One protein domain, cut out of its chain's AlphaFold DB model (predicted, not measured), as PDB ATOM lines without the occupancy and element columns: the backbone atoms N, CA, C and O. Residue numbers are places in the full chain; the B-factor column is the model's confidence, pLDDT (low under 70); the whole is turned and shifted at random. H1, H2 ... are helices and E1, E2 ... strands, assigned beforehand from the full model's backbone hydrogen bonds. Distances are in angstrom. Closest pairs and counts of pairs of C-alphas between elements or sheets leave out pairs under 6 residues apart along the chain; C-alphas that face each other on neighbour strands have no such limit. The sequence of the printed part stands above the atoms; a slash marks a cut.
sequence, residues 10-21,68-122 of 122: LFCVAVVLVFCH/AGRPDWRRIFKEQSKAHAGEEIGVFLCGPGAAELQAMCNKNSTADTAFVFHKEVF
ATOM      1  N   LEU A  10       3.063 -10.253 -49.096       39.84
ATOM      2  CA  LEU A  10       3.719  -9.642 -50.247       39.84
ATOM      3  C   LEU A  10       2.774  -8.858 -51.167       39.84
ATOM      4  O   LEU A  10       3.255  -8.094 -51.995       39.84
ATOM      5  N   PHE A  11       1.454  -8.969 -51.009       37.41
ATOM      6  CA  PHE A  11       0.503  -8.233 -51.850       37.41
ATOM      7  C   PHE A  11      -0.778  -7.844 -51.097       37.41
ATOM      8  O   PHE A  11      -1.881  -8.208 -51.488       37.41
ATOM      9  N   CYS A  12      -0.663  -7.049 -50.029       43.66
ATOM     10  CA  CYS A  12      -1.807  -6.263 -49.546       43.66
ATOM     11  C   CYS A  12      -1.955  -5.006 -50.413       43.66
ATOM     12  O   CYS A  12      -1.577  -3.907 -50.008       43.66
ATOM     13  N   VAL A  13      -2.477  -5.162 -51.631       48.16
ATOM     14  CA  VAL A  13      -2.882  -4.018 -52.456       48.16
ATOM     15  C   VAL A  13      -4.275  -3.597 -51.991       48.16
ATOM     16  O   VAL A  13      -5.282  -4.031 -52.540       48.16
ATOM     17  N   ALA A  14      -4.348  -2.789 -50.932       51.91
ATOM     18  CA  ALA A  14      -5.576  -2.045 -50.676       51.91
ATOM     19  C   ALA A  14      -5.588  -0.850 -51.631       51.91
ATOM     20  O   ALA A  14      -4.694   0.002 -51.579       51.91
ATOM     21  N   VAL A  15      -6.580  -0.802 -52.511       56.44
ATOM     22  CA  VAL A  15      -6.806   0.351 -53.377       56.44
ATOM     23  C   VAL A  15      -7.885   1.188 -52.705       56.44
ATOM     24  O   VAL A  15      -9.036   0.771 -52.588       56.44
ATOM     25  N   VAL A  16      -7.508   2.367 -52.218       54.97
ATOM     26  CA  VAL A  16      -8.489   3.374 -51.800       54.97
ATOM     27  C   VAL A  16      -8.969   4.049 -53.080       54.97
ATOM     28  O   VAL A  16      -8.224   4.830 -53.672       54.97
ATOM     29  N   LEU A  17     -10.167   3.690 -53.544       56.59
ATOM     30  CA  LEU A  17     -10.813   4.330 -54.688       56.59
ATOM     31  C   LEU A  17     -11.790   5.370 -54.149       56.59
ATOM     32  O   LEU A  17     -12.829   5.039 -53.583       56.59
ATOM     33  N   VAL A  18     -11.452   6.641 -54.328       51.81
ATOM     34  CA  VAL A  18     -12.375   7.732 -54.017       51.81
ATOM     35  C   VAL A  18     -13.429   7.783 -55.124       51.81
ATOM     36  O   VAL A  18     -13.115   8.144 -56.258       51.81
ATOM     37  N   PHE A  19     -14.665   7.401 -54.801       48.31
ATOM     38  CA  PHE A  19     -15.829   7.629 -55.653       48.31
ATOM     39  C   PHE A  19     -16.536   8.888 -55.159       48.31
ATOM     40  O   PHE A  19     -17.358   8.838 -54.255       48.31
ATOM     41  N   CYS A  20     -16.210  10.030 -55.759       42.62
ATOM     42  CA  CYS A  20     -16.927  11.268 -55.492       42.62
ATOM     43  C   CYS A  20     -18.298  11.207 -56.189       42.62
ATOM     44  O   CYS A  20     -18.408  11.524 -57.375       42.62
ATOM     45  N   HIS A  21     -19.349  10.787 -55.477       46.19
ATOM     46  CA  HIS A  21     -20.722  11.094 -55.885       46.19
ATOM     47  C   HIS A  21     -20.965  12.571 -55.564       46.19
ATOM     48  O   HIS A  21     -21.391  12.937 -54.472       46.19
ATOM     49  N   ALA A  68       8.340   0.485 -47.807       84.69
ATOM     50  CA  ALA A  68       8.635  -0.764 -47.110       84.69
ATOM     51  C   ALA A  68       7.803  -0.872 -45.823       84.69
ATOM     52  O   ALA A  68       7.604   0.125 -45.128       84.69
ATOM     53  N   GLY A  69       7.365  -2.089 -45.490       85.44
ATOM     54  CA  GLY A  69       6.591  -2.377 -44.278       85.44
ATOM     55  C   GLY A  69       5.076  -2.225 -44.443       85.44
ATOM     56  O   GLY A  69       4.556  -2.157 -45.557       85.44
ATOM     57  N   ARG A  70       4.354  -2.217 -43.313       83.56
ATOM     58  CA  ARG A  70       2.895  -2.045 -43.294       83.56
ATOM     59  C   ARG A  70       2.494  -0.588 -43.507       83.56
ATOM     60  O   ARG A  70       3.143   0.304 -42.961       83.56
ATOM     61  N   PRO A  71       1.395  -0.335 -44.233       84.44
ATOM     62  CA  PRO A  71       0.824   0.998 -44.319       84.44
ATOM     63  C   PRO A  71       0.344   1.476 -42.943       84.44
ATOM     64  O   PRO A  71      -0.324   0.753 -42.206       84.44
ATOM     65  N   ASP A  72       0.646   2.732 -42.621       87.81
ATOM     66  CA  ASP A  72       0.019   3.416 -41.493       87.81
ATOM     67  C   ASP A  72      -1.383   3.881 -41.906       87.81
ATOM     68  O   ASP A  72      -1.570   4.985 -42.429       87.81
ATOM     69  N   TRP A  73      -2.377   3.022 -41.672       87.38
ATOM     70  CA  TRP A  73      -3.773   3.323 -41.980       87.38
ATOM     71  C   TRP A  73      -4.258   4.595 -41.275       87.38
ATOM     72  O   TRP A  73      -4.954   5.395 -41.885       87.38
ATOM     73  N   ARG A  74      -3.855   4.869 -40.027       88.81
ATOM     74  CA  ARG A  74      -4.324   6.074 -39.310       88.81
ATOM     75  C   ARG A  74      -3.899   7.339 -40.041       88.81
ATOM     76  O   ARG A  74      -4.705   8.253 -40.220       88.81
ATOM     77  N   ARG A  75      -2.640   7.388 -40.476       88.44
ATOM     78  CA  ARG A  75      -2.119   8.523 -41.240       88.44
ATOM     79  C   ARG A  75      -2.805   8.643 -42.597       88.44
ATOM     80  O   ARG A  75      -3.204   9.746 -42.959       88.44
ATOM     81  N   ILE A  76      -2.966   7.532 -43.317       88.31
ATOM     82  CA  ILE A  76      -3.580   7.526 -44.654       88.31
ATOM     83  C   ILE A  76      -5.022   8.036 -44.584       88.31
ATOM     84  O   ILE A  76      -5.351   8.988 -45.285       88.31
ATOM     85  N   PHE A  77      -5.857   7.479 -43.704       89.25
ATOM     86  CA  PHE A  77      -7.254   7.899 -43.562       89.25
ATOM     87  C   PHE A  77      -7.367   9.377 -43.168       89.25
ATOM     88  O   PHE A  77      -8.155  10.102 -43.762       89.25
ATOM     89  N   LYS A  78      -6.518   9.861 -42.250       90.12
ATOM     90  CA  LYS A  78      -6.490  11.279 -41.851       90.12
ATOM     91  C   LYS A  78      -6.089  12.220 -42.987       90.12
ATOM     92  O   LYS A  78      -6.539  13.362 -43.032       90.12
ATOM     93  N   GLU A  79      -5.182  11.799 -43.863       88.69
ATOM     94  CA  GLU A  79      -4.832  12.590 -45.044       88.69
ATOM     95  C   GLU A  79      -5.974  12.613 -46.058       88.69
ATOM     96  O   GLU A  79      -6.240  13.669 -46.626       88.69
ATOM     97  N   GLN A  80      -6.657  11.483 -46.259       87.56
ATOM     98  CA  GLN A  80      -7.775  11.403 -47.198       87.56
ATOM     99  C   GLN A  80      -9.004  12.156 -46.696       87.56
ATOM    100  O   GLN A  80      -9.591  12.907 -47.463       87.56
ATOM    101  N   SER A  81      -9.326  12.079 -45.403       88.00
ATOM    102  CA  SER A  81     -10.452  12.825 -44.827       88.00
ATOM    103  C   SER A  81     -10.277  14.338 -44.942       88.00
ATOM    104  O   SER A  81     -11.245  15.078 -45.044       88.00
ATOM    105  N   LYS A  82      -9.030  14.822 -44.931       88.88
ATOM    106  CA  LYS A  82      -8.727  16.242 -45.153       88.88
ATOM    107  C   LYS A  82      -8.817  16.645 -46.619       88.88
ATOM    108  O   LYS A  82      -9.157  17.787 -46.899       88.88
ATOM    109  N   ALA A  83      -8.428  15.750 -47.522       85.31
ATOM    110  CA  ALA A  83      -8.434  16.016 -48.955       85.31
ATOM    111  C   ALA A  83      -9.845  15.926 -49.560       85.31
ATOM    112  O   ALA A  83     -10.120  16.623 -50.526       85.31
ATOM    113  N   HIS A  84     -10.714  15.112 -48.956       84.25
ATOM    114  CA  HIS A  84     -12.053  14.757 -49.433       84.25
ATOM    115  C   HIS A  84     -13.104  15.022 -48.340       84.25
ATOM    116  O   HIS A  84     -13.900  14.159 -47.966       84.25
ATOM    117  N   ALA A  85     -13.042  16.213 -47.739       86.19
ATOM    118  CA  ALA A  85     -14.030  16.642 -46.754       86.19
ATOM    119  C   ALA A  85     -15.383  16.866 -47.447       86.19
ATOM    120  O   ALA A  85     -15.446  17.596 -48.433       86.19
ATOM    121  N   GLY A  86     -16.453  16.268 -46.928       84.88
ATOM    122  CA  GLY A  86     -17.788  16.298 -47.533       84.88
ATOM    123  C   GLY A  86     -18.078  15.142 -48.496       84.88
ATOM    124  O   GLY A  86     -19.170  15.098 -49.053       84.88
ATOM    125  N   GLU A  87     -17.128  14.228 -48.718       85.19
ATOM    126  CA  GLU A  87     -17.249  13.140 -49.696       85.19
ATOM    127  C   GLU A  87     -17.310  11.755 -49.033       85.19
ATOM    128  O   GLU A  87     -16.802  11.525 -47.931       85.19
ATOM    129  N   GLU A  88     -17.897  10.801 -49.752       89.56
ATOM    130  CA  GLU A  88     -17.815   9.379 -49.428       89.56
ATOM    131  C   GLU A  88     -16.615   8.736 -50.143       89.56
ATOM    132  O   GLU A  88     -16.347   8.984 -51.318       89.56
ATOM    133  N   ILE A  89     -15.862   7.901 -49.429       88.38
ATOM    134  CA  ILE A  89     -14.638   7.262 -49.908       88.38
ATOM    135  C   ILE A  89     -14.783   5.744 -49.827       88.38
ATOM    136  O   ILE A  89     -14.876   5.171 -48.739       88.38
ATOM    137  N   GLY A  90     -14.704   5.079 -50.979       89.19
ATOM    138  CA  GLY A  90     -14.664   3.624 -51.069       89.19
ATOM    139  C   GLY A  90     -13.278   3.058 -50.746       89.19
ATOM    140  O   GLY A  90     -12.247   3.480 -51.279       89.19
ATOM    141  N   VAL A  91     -13.226   2.059 -49.872       90.12
ATOM    142  CA  VAL A  91     -11.997   1.350 -49.497       90.12
ATOM    143  C   VAL A  91     -12.130  -0.108 -49.904       90.12
ATOM    144  O   VAL A  91     -12.900  -0.852 -49.302       90.12
ATOM    145  N   PHE A  92     -11.343  -0.523 -50.896       89.19
ATOM    146  CA  PHE A  92     -11.415  -1.861 -51.474       89.19
ATOM    147  C   PHE A  92     -10.193  -2.681 -51.067       89.19
ATOM    148  O   PHE A  92      -9.047  -2.228 -51.175       89.19
ATOM    149  N   LEU A  93     -10.429  -3.908 -50.607       87.31
ATOM    150  CA  LEU A  93      -9.364  -4.853 -50.289       87.31
ATOM    151  C   LEU A  93      -9.687  -6.243 -50.823       87.31
ATOM    152  O   LEU A  93     -10.703  -6.837 -50.463       87.31
ATOM    153  N   CYS A  94      -8.737  -6.782 -51.582       84.81
ATOM    154  CA  CYS A  94      -8.669  -8.187 -51.953       84.81
ATOM    155  C   CYS A  94      -7.436  -8.803 -51.280       84.81
ATOM    156  O   CYS A  94      -6.310  -8.629 -51.742       84.81
ATOM    157  N   GLY A  95      -7.635  -9.465 -50.138       84.31
ATOM    158  CA  GLY A  95      -6.542 -10.072 -49.380       84.31
ATOM    159  C   GLY A  95      -6.815 -10.218 -47.880       84.31
ATOM    160  O   GLY A  95      -7.911  -9.907 -47.398       84.31
ATOM    161  N   PRO A  96      -5.825 -10.717 -47.118       85.69
ATOM    162  CA  PRO A  96      -5.901 -10.768 -45.663       85.69
ATOM    163  C   PRO A  96      -5.937  -9.352 -45.063       85.69
ATOM    164  O   PRO A  96      -5.543  -8.378 -45.695       85.69
ATOM    165  N   GLY A  97      -6.403  -9.224 -43.817       84.25
ATOM    166  CA  GLY A  97      -6.462  -7.926 -43.124       84.25
ATOM    167  C   GLY A  97      -7.753  -7.126 -43.336       84.25
ATOM    168  O   GLY A  97      -7.857  -6.001 -42.853       84.25
ATOM    169  N   ALA A  98      -8.773  -7.714 -43.975       87.06
ATOM    170  CA  ALA A  98     -10.080  -7.078 -44.176       87.06
ATOM    171  C   ALA A  98     -10.721  -6.576 -42.874       87.06
ATOM    172  O   ALA A  98     -11.205  -5.452 -42.826       87.06
ATOM    173  N   ALA A  99     -10.670  -7.369 -41.799       88.00
ATOM    174  CA  ALA A  99     -11.257  -6.982 -40.515       88.00
ATOM    175  C   ALA A  99     -10.569  -5.756 -39.886       88.00
ATOM    176  O   ALA A  99     -11.236  -4.892 -39.319       88.00
ATOM    177  N   GLU A 100      -9.239  -5.658 -40.004       88.88
ATOM    178  CA  GLU A 100      -8.484  -4.506 -39.503       88.88
ATOM    179  C   GLU A 100      -8.835  -3.247 -40.300       88.88
ATOM    180  O   GLU A 100      -9.149  -2.210 -39.711       88.88
ATOM    181  N   LEU A 101      -8.845  -3.349 -41.631       89.00
ATOM    182  CA  LEU A 101      -9.134  -2.216 -42.503       89.00
ATOM    183  C   LEU A 101     -10.590  -1.747 -42.378       89.00
ATOM    184  O   LEU A 101     -10.842  -0.544 -42.325       89.00
ATOM    185  N   GLN A 102     -11.538  -2.671 -42.224       92.38
ATOM    186  CA  GLN A 102     -12.939  -2.352 -41.947       92.38
ATOM    187  C   GLN A 102     -13.098  -1.616 -40.610       92.38
ATOM    188  O   GLN A 102     -13.764  -0.582 -40.542       92.38
ATOM    189  N   ALA A 103     -12.446  -2.099 -39.546       92.56
ATOM    190  CA  ALA A 103     -12.458  -1.419 -38.253       92.56
ATOM    191  C   ALA A 103     -11.827  -0.020 -38.334       92.56
ATOM    192  O   ALA A 103     -12.247   0.890 -37.619       92.56
ATOM    193  N   MET A 104     -10.824   0.161 -39.196       90.56
ATOM    194  CA  MET A 104     -10.216   1.462 -39.460       90.56
ATOM    195  C   MET A 104     -11.148   2.405 -40.223       90.56
ATOM    196  O   MET A 104     -11.207   3.573 -39.842       90.56
ATOM    197  N   CYS A 105     -11.912   1.921 -41.207       92.06
ATOM    198  CA  CYS A 105     -12.940   2.722 -41.881       92.06
ATOM    199  C   CYS A 105     -13.946   3.258 -40.859       92.06
ATOM    200  O   CYS A 105     -14.056   4.467 -40.688       92.06
ATOM    201  N   ASN A 106     -14.544   2.373 -40.058       92.75
ATOM    202  CA  ASN A 106     -15.546   2.753 -39.056       92.75
ATOM    203  C   ASN A 106     -15.031   3.777 -38.030       92.75
ATOM    204  O   ASN A 106     -15.791   4.614 -37.560       92.75
ATOM    205  N   LYS A 107     -13.743   3.714 -37.666       93.69
ATOM    206  CA  LYS A 107     -13.126   4.646 -36.705       93.69
ATOM    207  C   LYS A 107     -12.811   6.020 -37.292       93.69
ATOM    208  O   LYS A 107     -12.684   6.968 -36.524       93.69
ATOM    209  N   ASN A 108     -12.576   6.102 -38.601       90.44
ATOM    210  CA  ASN A 108     -12.162   7.338 -39.269       90.44
ATOM    211  C   ASN A 108     -13.290   7.982 -40.079       90.44
ATOM    212  O   ASN A 108     -13.124   9.121 -40.503       90.44
ATOM    213  N   SER A 109     -14.417   7.290 -40.267       90.56
ATOM    214  CA  SER A 109     -15.648   7.892 -40.770       90.56
ATOM    215  C   SER A 109     -16.144   8.949 -39.787       90.56
ATOM    216  O   SER A 109     -16.372   8.667 -38.608       90.56
ATOM    217  N   THR A 110     -16.296  10.172 -40.272       88.88
ATOM    218  CA  THR A 110     -16.871  11.304 -39.541       88.88
ATOM    219  C   THR A 110     -18.176  11.736 -40.208       88.88
ATOM    220  O   THR A 110     -18.573  11.174 -41.224       88.88
ATOM    221  N   ALA A 111     -18.855  12.734 -39.635       85.75
ATOM    222  CA  ALA A 111     -20.038  13.322 -40.264       85.75
ATOM    223  C   ALA A 111     -19.728  13.952 -41.634       85.75
ATOM    224  O   ALA A 111     -20.597  13.981 -42.496       85.75
ATOM    225  N   ASP A 112     -18.491  14.425 -41.824       86.38
ATOM    226  CA  ASP A 112     -18.073  15.111 -43.046       86.38
ATOM    227  C   ASP A 112     -17.491  14.155 -44.094       86.38
ATOM    228  O   ASP A 112     -17.645  14.397 -45.281       86.38
ATOM    229  N   THR A 113     -16.811  13.076 -43.695       88.19
ATOM    230  CA  THR A 113     -16.218  12.117 -44.641       88.19
ATOM    231  C   THR A 113     -16.531  10.696 -44.206       88.19
ATOM    232  O   THR A 113     -16.067  10.250 -43.152       88.19
ATOM    233  N   ALA A 114     -17.261   9.960 -45.038       91.31
ATOM    234  CA  ALA A 114     -17.599   8.565 -44.787       91.31
ATOM    235  C   ALA A 114     -16.627   7.633 -45.521       91.31
ATOM    236  O   ALA A 114     -16.410   7.775 -46.719       91.31
ATOM    237  N   PHE A 115     -16.051   6.655 -44.820       91.81
ATOM    238  CA  PHE A 115     -15.276   5.579 -45.435       91.81
ATOM    239  C   PHE A 115     -16.107   4.295 -45.492       91.81
ATOM    240  O   PHE A 115     -16.485   3.753 -44.448       91.81
ATOM    241  N   VAL A 116     -16.345   3.782 -46.699       92.38
ATOM    242  CA  VAL A 116     -17.136   2.570 -46.947       92.38
ATOM    243  C   VAL A 116     -16.212   1.431 -47.357       92.38
ATOM    244  O   VAL A 116     -15.501   1.512 -48.356       92.38
ATOM    245  N   PHE A 117     -16.185   0.365 -46.558       92.50
ATOM    246  CA  PHE A 117     -15.314  -0.779 -46.809       92.50
ATOM    247  C   PHE A 117     -15.991  -1.834 -47.690       92.50
ATOM    248  O   PHE A 117     -17.052  -2.352 -47.340       92.50
ATOM    249  N   HIS A 118     -15.307  -2.227 -48.762       89.75
ATOM    250  CA  HIS A 118     -15.705  -3.285 -49.680       89.75
ATOM    251  C   HIS A 118     -14.648  -4.391 -49.680       89.75
ATOM    252  O   HIS A 118     -13.481  -4.190 -50.034       89.75
ATOM    253  N   LYS A 119     -15.064  -5.587 -49.259       87.31
ATOM    254  CA  LYS A 119     -14.248  -6.788 -49.409       87.31
ATOM    255  C   LYS A 119     -14.480  -7.339 -50.810       87.31
ATOM    256  O   LYS A 119     -15.569  -7.827 -51.094       87.31
ATOM    257  N   GLU A 120     -13.440  -7.315 -51.625       85.38
ATOM    258  CA  GLU A 120     -13.489  -7.811 -52.996       85.38
ATOM    259  C   GLU A 120     -12.857  -9.203 -53.090       85.38
ATOM    260  O   GLU A 120     -11.915  -9.534 -52.359       85.38
ATOM    261  N   VAL A 121     -13.389 -10.023 -53.995       78.75
ATOM    262  CA  VAL A 121     -12.802 -11.299 -54.418       78.75
ATOM    263  C   VAL A 121     -12.675 -11.222 -55.936       78.75
ATOM    264  O   VAL A 121     -13.679 -11.344 -56.633       78.75
ATOM    265  N   PHE A 122     -11.462 -10.949 -56.415       72.06
ATOM    266  CA  PHE A 122     -11.138 -10.839 -57.840       72.06
ATOM    267  C   PHE A 122     -10.579 -12.145 -58.406       72.06
ATOM    268  O   PHE A 122      -9.949 -12.902 -57.631       72.06
TER     269      PHE A 122
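This is residues 10 to 21 and 68 to 122 of the 122 residues of the protein "Hypothetical protein" of Tetraselmis chuii (UniProt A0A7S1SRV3). A small three-stranded sheet has H2 packed along one face, over E2 and E3, while H1 slants against H2 and comes near the sheet with residues 76 to 81. The strands lie in the order E1, E2, E3, with E2 in the middle, and no named helix covers the opposite face. The printed part has 67 residues, with two named helices and three named strands, in the order E1, H1, E2, H2, E3 along the chain. The sheet is mixed, and the class is mixed, helices and strands. The whole is compact, with a radius of gyration of the C-alphas of 11.5 A and spans of 33 by 24 by 17 A.

E1, residues 14 to 17, is an edge strand and the antiparallel neighbour of the inner strand E2, residues 88 to 93, at 154 degrees between their directions. N 15 and O 92 are within hydrogen-bond range at 3.1 A, as are N 90 and O 17 at 3.2 A. On the other side of E2 is the edge strand E3, residues 114 to 119, parallel to it at 24 degrees; N 91 and O 116 are 2.8 A apart, and N 116 and O 89 are 2.9 A apart. E1 and E3 are apart. H2, residues 98 to 108, is on the sheet at a height over the sheet of 8.7 A. It lies over E2 and E3 and runs along the strands, at 4 degrees to E3 on the local plane. The closest C-alphas of H2 and E3 are those of Cys 105 and Phe 115, 5.1 A apart. E2, H2 and E3 form a strand-helix-strand unit, two parallel neighbour strands with a helix between them in the chain, and its crossover is right-handed. H1, residues 73 to 83, is also on the sheet, with 11 pairs of C-alphas within 10 A. With H1 and H2 on one face of the sheet, the domain has two layers. H1 and H2 touch, the closest C-alphas being those of Phe 77 and Asn 108 at 6.5 A; they run the same way at a steep tilt of 45 degrees. In both helices every O i to N i+4 pair is within hydrogen-bond range.

E1 begins at C-alpha 14, (-5.576, -2.045, -50.676), and its four residues cover 9.2 A from first to last C-alpha. H1 measures 15.2 A, E2 16.6 A and H2 15.4 A. E3 measures 16.4 A and ends at C-alpha 119, (-14.248, -6.788, -49.409).

The two C-alphas farthest apart are those of Leu 10 and Ala 111, at 34.5 A. Residues 22 to 67 are not printed, and C-alphas 21 and 68 are 32.9 A apart across this cut, which falls in the link from E1 to H1. The links H1 to E2, E2 to H2 and H2 to E3 are tight. The mean pLDDT of the printed part is 80.7; residues 10 to 21, which include E1, are under 70.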